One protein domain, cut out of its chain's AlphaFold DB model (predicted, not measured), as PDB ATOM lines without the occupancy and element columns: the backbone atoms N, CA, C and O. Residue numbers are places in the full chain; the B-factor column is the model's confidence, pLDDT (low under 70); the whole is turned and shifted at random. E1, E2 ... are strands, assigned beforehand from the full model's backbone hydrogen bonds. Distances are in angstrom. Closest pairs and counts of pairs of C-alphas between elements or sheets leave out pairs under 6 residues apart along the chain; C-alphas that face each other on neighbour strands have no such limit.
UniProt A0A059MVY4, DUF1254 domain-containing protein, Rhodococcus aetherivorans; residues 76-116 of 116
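This is residues 76 to 116 of the 116 residues of the protein "DUF1254 domain-containing protein" of Rhodococcus aetherivorans (UniProt A0A059MVY4). Little regular structure is present: one two-stranded hairpin, E1 and E2, reaches toward one end of the long axis, and the winding stretch of residues 99 to 116, with no named element, runs on to the other. The first residues fold in beside it, residues 77 to 78 pairing antiparallel with residues 108 to 109. The printed part has 41 residues, 11 of them in two named strands, E1 then E2, antiparallel, with no named helix: all strand. It is compact, radius of gyration of the C-alphas 10.3 A, yet elongated, spanning 35 by 18 by 15 A.

E1, residues 83 to 87, is 13.5 A long from C-alpha 83 at (23.932, 2.714, 8.937). E2, residues 93 to 98, is 15.1 A long and ends with C-alpha 98 at (26.490, -0.101, 5.507).

E1 and E2 form a hairpin with a tight link, antiparallel at 158 degrees. C-alphas 85 and 96 face each other at 4.4 A. N 86 and O 95, 2.8 A apart, are within hydrogen-bond range.

The two farthest C-alphas, of Trp 90 and Pro 116, are 35.5 A apart. The printed part has no cut. Residues 108 to 116 are under pLDDT 70.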
ATOM      1  N   VAL A  76      18.836  -5.995  -2.029       87.44
ATOM      2  CA  VAL A  76      18.905  -4.638  -1.487       87.44
ATOM      3  C   VAL A  76      20.266  -4.057  -1.842       87.44
ATOM      4  O   VAL A  76      21.297  -4.664  -1.551       87.44
ATOM      5  N   GLU A  77      20.254  -2.892  -2.486       87.12
ATOM      6  CA  GLU A  77      21.447  -2.101  -2.767       87.12
ATOM      7  C   GLU A  77      21.476  -0.899  -1.832       87.12
ATOM      8  O   GLU A  77      20.636   0.000  -1.920       87.12
ATOM      9  N   SER A  78      22.445  -0.897  -0.921       85.44
ATOM     10  CA  SER A  78      22.598   0.188   0.042       85.44
ATOM     11  C   SER A  78      23.565   1.248  -0.491       85.44
ATOM     12  O   SER A  78      24.618   0.898  -1.041       85.44
ATOM     13  N   PRO A  79      23.254   2.547  -0.317       85.62
ATOM     14  CA  PRO A  79      24.224   3.607  -0.550       85.62
ATOM     15  C   PRO A  79      25.462   3.430   0.348       85.62
ATOM     16  O   PRO A  79      25.358   2.873   1.442       85.62
ATOM     17  N   PRO A  80      26.639   3.920  -0.069       84.94
ATOM     18  CA  PRO A  80      27.820   3.892   0.783       84.94
ATOM     19  C   PRO A  80      27.612   4.742   2.047       84.94
ATOM     20  O   PRO A  80      26.837   5.700   2.053       84.94
ATOM     21  N   LEU A  81      28.361   4.417   3.104       85.94
ATOM     22  CA  LEU A  81      28.391   5.148   4.382       85.94
ATOM     23  C   LEU A  81      27.044   5.239   5.126       85.94
ATOM     24  O   LEU A  81      26.876   6.085   6.006       85.94
ATOM     25  N   THR A  82      26.083   4.366   4.821       89.62
ATOM     26  CA  THR A  82      24.834   4.271   5.586       89.62
ATOM     27  C   THR A  82      25.026   3.479   6.875       89.62
ATOM     28  O   THR A  82      25.976   2.713   7.027       89.62
ATOM     29  N   LEU A  83      24.094   3.628   7.813       90.12
ATOM     30  CA  LEU A  83      23.932   2.714   8.937       90.12
ATOM     31  C   LEU A  83      22.503   2.190   8.888       90.12
ATOM     32  O   LEU A  83      21.557   2.944   9.102       90.12
ATOM     33  N   THR A  84      22.350   0.912   8.556       89.81
ATOM     34  CA  THR A  84      21.034   0.287   8.409       89.81
ATOM     35  C   THR A  84      20.991  -1.027   9.160       89.81
ATOM     36  O   THR A  84      21.974  -1.766   9.162       89.81
ATOM     37  N   PHE A  85      19.825  -1.326   9.710       91.31
ATOM     38  CA  PHE A  85      19.493  -2.611  10.300       91.31
ATOM     39  C   PHE A  85      18.297  -3.193   9.550       91.31
ATOM     40  O   PHE A  85      17.395  -2.469   9.120       91.31
ATOM     41  N   MET A  86      18.281  -4.510   9.406       93.25
ATOM     42  CA  MET A  86      17.176  -5.266   8.838       93.25
ATOM     43  C   MET A  86      16.644  -6.186   9.925       93.25
ATOM     44  O   MET A  86      17.362  -7.039  10.450       93.25
ATOM     45  N   ASN A  87      15.371  -6.001  10.254       95.38
ATOM     46  CA  ASN A  87      14.669  -6.794  11.247       95.38
ATOM     47  C   ASN A  87      13.489  -7.509  10.597       95.38
ATOM     48  O   ASN A  87      12.937  -7.039   9.601       95.38
ATOM     49  N   ASP A  88      13.060  -8.613  11.195       96.12
ATOM     50  CA  ASP A  88      11.782  -9.213  10.836       96.12
ATOM     51  C   ASP A  88      10.587  -8.450  11.438       96.12
ATOM     52  O   ASP A  88      10.730  -7.497  12.212       96.12
ATOM     53  N   MET A  89       9.371  -8.894  11.108       96.25
ATOM     54  CA  MET A  89       8.134  -8.270  11.588       96.25
ATOM     55  C   MET A  89       7.929  -8.359  13.107       96.25
ATOM     56  O   MET A  89       7.025  -7.705  13.605       96.25
ATOM     57  N   TRP A  90       8.749  -9.115  13.845       96.44
ATOM     58  CA  TRP A  90       8.768  -9.151  15.311       96.44
ATOM     59  C   TRP A  90       9.900  -8.304  15.912       96.44
ATOM     60  O   TRP A  90      10.215  -8.437  17.095       96.44
ATOM     61  N   ALA A  91      10.505  -7.436  15.094       94.44
ATOM     62  CA  ALA A  91      11.657  -6.601  15.420       94.44
ATOM     63  C   ALA A  91      12.888  -7.401  15.884       94.44
ATOM     64  O   ALA A  91      13.725  -6.886  16.625       94.44
ATOM     65  N   ARG A  92      13.011  -8.663  15.457       95.88
ATOM     66  CA  ARG A  92      14.220  -9.453  15.697       95.88
ATOM     67  C   ARG A  92      15.239  -9.127  14.621       95.88
ATOM     68  O   ARG A  92      14.891  -9.051  13.444       95.88
ATOM     69  N   TRP A  93      16.486  -8.967  15.041       95.25
ATOM     70  CA  TRP A  93      17.600  -8.687  14.147       95.25
ATOM     71  C   TRP A  93      17.830  -9.824  13.150       95.25
ATOM     72  O   TRP A  93      17.849 -10.996  13.534       95.25
ATOM     73  N   VAL A  94      18.002  -9.462  11.879       94.00
ATOM     74  CA  VAL A  94      18.348 -10.380  10.787       94.00
ATOM     75  C   VAL A  94      19.769 -10.105  10.310       94.00
ATOM     76  O   VAL A  94      20.589 -11.020  10.267       94.00
ATOM     77  N   THR A  95      20.059  -8.860   9.928       91.69
ATOM     78  CA  THR A  95      21.386  -8.436   9.473       91.69
ATOM     79  C   THR A  95      21.503  -6.912   9.470       91.69
ATOM     80  O   THR A  95      20.495  -6.212   9.551       91.69
ATOM     81  N   ASP A  96      22.725  -6.411   9.318       90.06
ATOM     82  CA  ASP A  96      23.015  -4.994   9.106       90.06
ATOM     83  C   ASP A  96      23.622  -4.787   7.714       90.06
ATOM     84  O   ASP A  96      24.248  -5.687   7.150       90.06
ATOM     85  N   SER A  97      23.479  -3.575   7.179       85.56
ATOM     86  CA  SER A  97      24.222  -3.123   5.995       85.56
ATOM     87  C   SER A  97      24.783  -1.717   6.202       85.56
ATOM     88  O   SER A  97      24.393  -1.001   7.137       85.56
ATOM     89  N   GLY A  98      25.714  -1.315   5.347       86.31
ATOM     90  CA  GLY A  98      26.490  -0.101   5.507       86.31
ATOM     91  C   GLY A  98      27.645  -0.297   6.489       86.31
ATOM     92  O   GLY A  98      28.269  -1.355   6.560       86.31
ATOM     93  N   MET A  99      27.956   0.733   7.274       86.88
ATOM     94  CA  MET A  99      29.150   0.770   8.131       86.88
ATOM     95  C   MET A  99      29.201  -0.349   9.183       86.88
ATOM     96  O   MET A  99      30.289  -0.806   9.525       86.88
ATOM     97  N   GLY A 100      28.045  -0.773   9.703       84.19
ATOM     98  CA  GLY A 100      27.943  -1.877  10.667       84.19
ATOM     99  C   GLY A 100      27.813  -3.261  10.026       84.19
ATOM    100  O   GLY A 100      27.924  -4.264  10.725       84.19
ATOM    101  N   GLY A 101      27.576  -3.319   8.713       85.31
ATOM    102  CA  GLY A 101      27.318  -4.553   7.985       85.31
ATOM    103  C   GLY A 101      28.560  -5.168   7.330       85.31
ATOM    104  O   GLY A 101      29.657  -4.599   7.369       85.31
ATOM    105  N   PRO A 102      28.401  -6.337   6.682       83.44
ATOM    106  CA  PRO A 102      29.481  -7.018   5.965       83.44
ATOM    107  C   PRO A 102      30.104  -6.188   4.834       83.44
ATOM    108  O   PRO A 102      31.272  -6.391   4.511       83.44
ATOM    109  N   ASP A 103      29.352  -5.249   4.252       81.25
ATOM    110  CA  ASP A 103      29.819  -4.339   3.200       81.25
ATOM    111  C   ASP A 103      30.720  -3.207   3.726       81.25
ATOM    112  O   ASP A 103      31.332  -2.493   2.932       81.25
ATOM    113  N   ARG A 104      30.841  -3.040   5.055       81.94
ATOM    114  CA  ARG A 104      31.724  -2.058   5.719       81.94
ATOM    115  C   ARG A 104      31.554  -0.623   5.203       81.94
ATOM    116  O   ARG A 104      32.501   0.164   5.210       81.94
ATOM    117  N   GLY A 105      30.352  -0.271   4.752       81.00
ATOM    118  CA  GLY A 105      30.031   1.054   4.231       81.00
ATOM    119  C   GLY A 105      30.523   1.318   2.808       81.00
ATOM    120  O   GLY A 105      30.405   2.456   2.353       81.00
ATOM    121  N   ALA A 106      31.036   0.308   2.099       81.00
ATOM    122  CA  ALA A 106      31.373   0.417   0.680       81.00
ATOM    123  C   ALA A 106      30.121   0.526  -0.213       81.00
ATOM    124  O   ALA A 106      30.222   0.997  -1.348       81.00
ATOM    125  N   GLY A 107      28.950   0.142   0.310       74.50
ATOM    126  CA  GLY A 107      27.706   0.054  -0.448       74.50
ATOM    127  C   GLY A 107      27.665  -1.172  -1.368       74.50
ATOM    128  O   GLY A 107      28.583  -1.993  -1.387       74.50
ATOM    129  N   GLY A 108      26.587  -1.290  -2.144       67.38
ATOM    130  CA  GLY A 108      26.400  -2.367  -3.125       67.38
ATOM    131  C   GLY A 108      25.372  -3.427  -2.720       67.38
ATOM    132  O   GLY A 108      24.630  -3.268  -1.751       67.38
ATOM    133  N   SER A 109      25.289  -4.488  -3.526       61.94
ATOM    134  CA  SER A 109      24.288  -5.558  -3.404       61.94
ATOM    135  C   SER A 109      24.651  -6.547  -2.295       61.94
ATOM    136  O   SER A 109      25.781  -7.023  -2.228       61.94
ATOM    137  N   SER A 110      23.660  -6.971  -1.506       55.34
ATOM    138  CA  SER A 110      23.782  -7.935  -0.397       55.34
ATOM    139  C   SER A 110      24.085  -9.397  -0.804       55.34
ATOM    140  O   SER A 110      23.651 -10.337  -0.138       55.34
ATOM    141  N   ARG A 111      24.812  -9.624  -1.907       47.06
ATOM    142  CA  ARG A 111      25.270 -10.946  -2.362       47.06
ATOM    143  C   ARG A 111      26.774 -11.078  -2.125       47.06
ATOM    144  O   ARG A 111      27.546 -10.802  -3.030       47.06
ATOM    145  N   GLU A 112      27.142 -11.571  -0.946       38.56
ATOM    146  CA  GLU A 112      28.485 -12.103  -0.651       38.56
ATOM    147  C   GLU A 112      29.674 -11.110  -0.737       38.56
ATOM    148  O   GLU A 112      29.524  -9.980  -1.196       38.56
ATOM    149  N   PRO A 113      30.839 -11.454  -0.144       36.00
ATOM    150  CA  PRO A 113      31.774 -10.463   0.365       36.00
ATOM    151  C   PRO A 113      32.533  -9.765  -0.757       36.00
ATOM    152  O   PRO A 113      33.090 -10.400  -1.653       36.00
ATOM    153  N   VAL A 114      32.653  -8.446  -0.628       43.31
ATOM    154  CA  VAL A 114      33.690  -7.700  -1.331       43.31
ATOM    155  C   VAL A 114      35.029  -8.150  -0.736       43.31
ATOM    156  O   VAL A 114      35.316  -7.897   0.432       43.31
ATOM    157  N   SER A 115      35.801  -8.901  -1.515       33.22
ATOM    158  CA  SER A 115      37.152  -9.378  -1.197       33.22
ATOM    159  C   SER A 115      38.036  -9.090  -2.418       33.22
ATOM    160  O   SER A 115      37.520  -9.190  -3.540       33.22
ATOM    161  N   PRO A 116      39.325  -8.725  -2.257       37.53
ATOM    162  CA  PRO A 116      40.199  -8.911  -1.088       37.53
ATOM    163  C   PRO A 116      40.423  -7.680  -0.198       37.53
ATOM    164  O   PRO A 116      40.421  -6.545  -0.721       37.53
TER     165      PRO A 116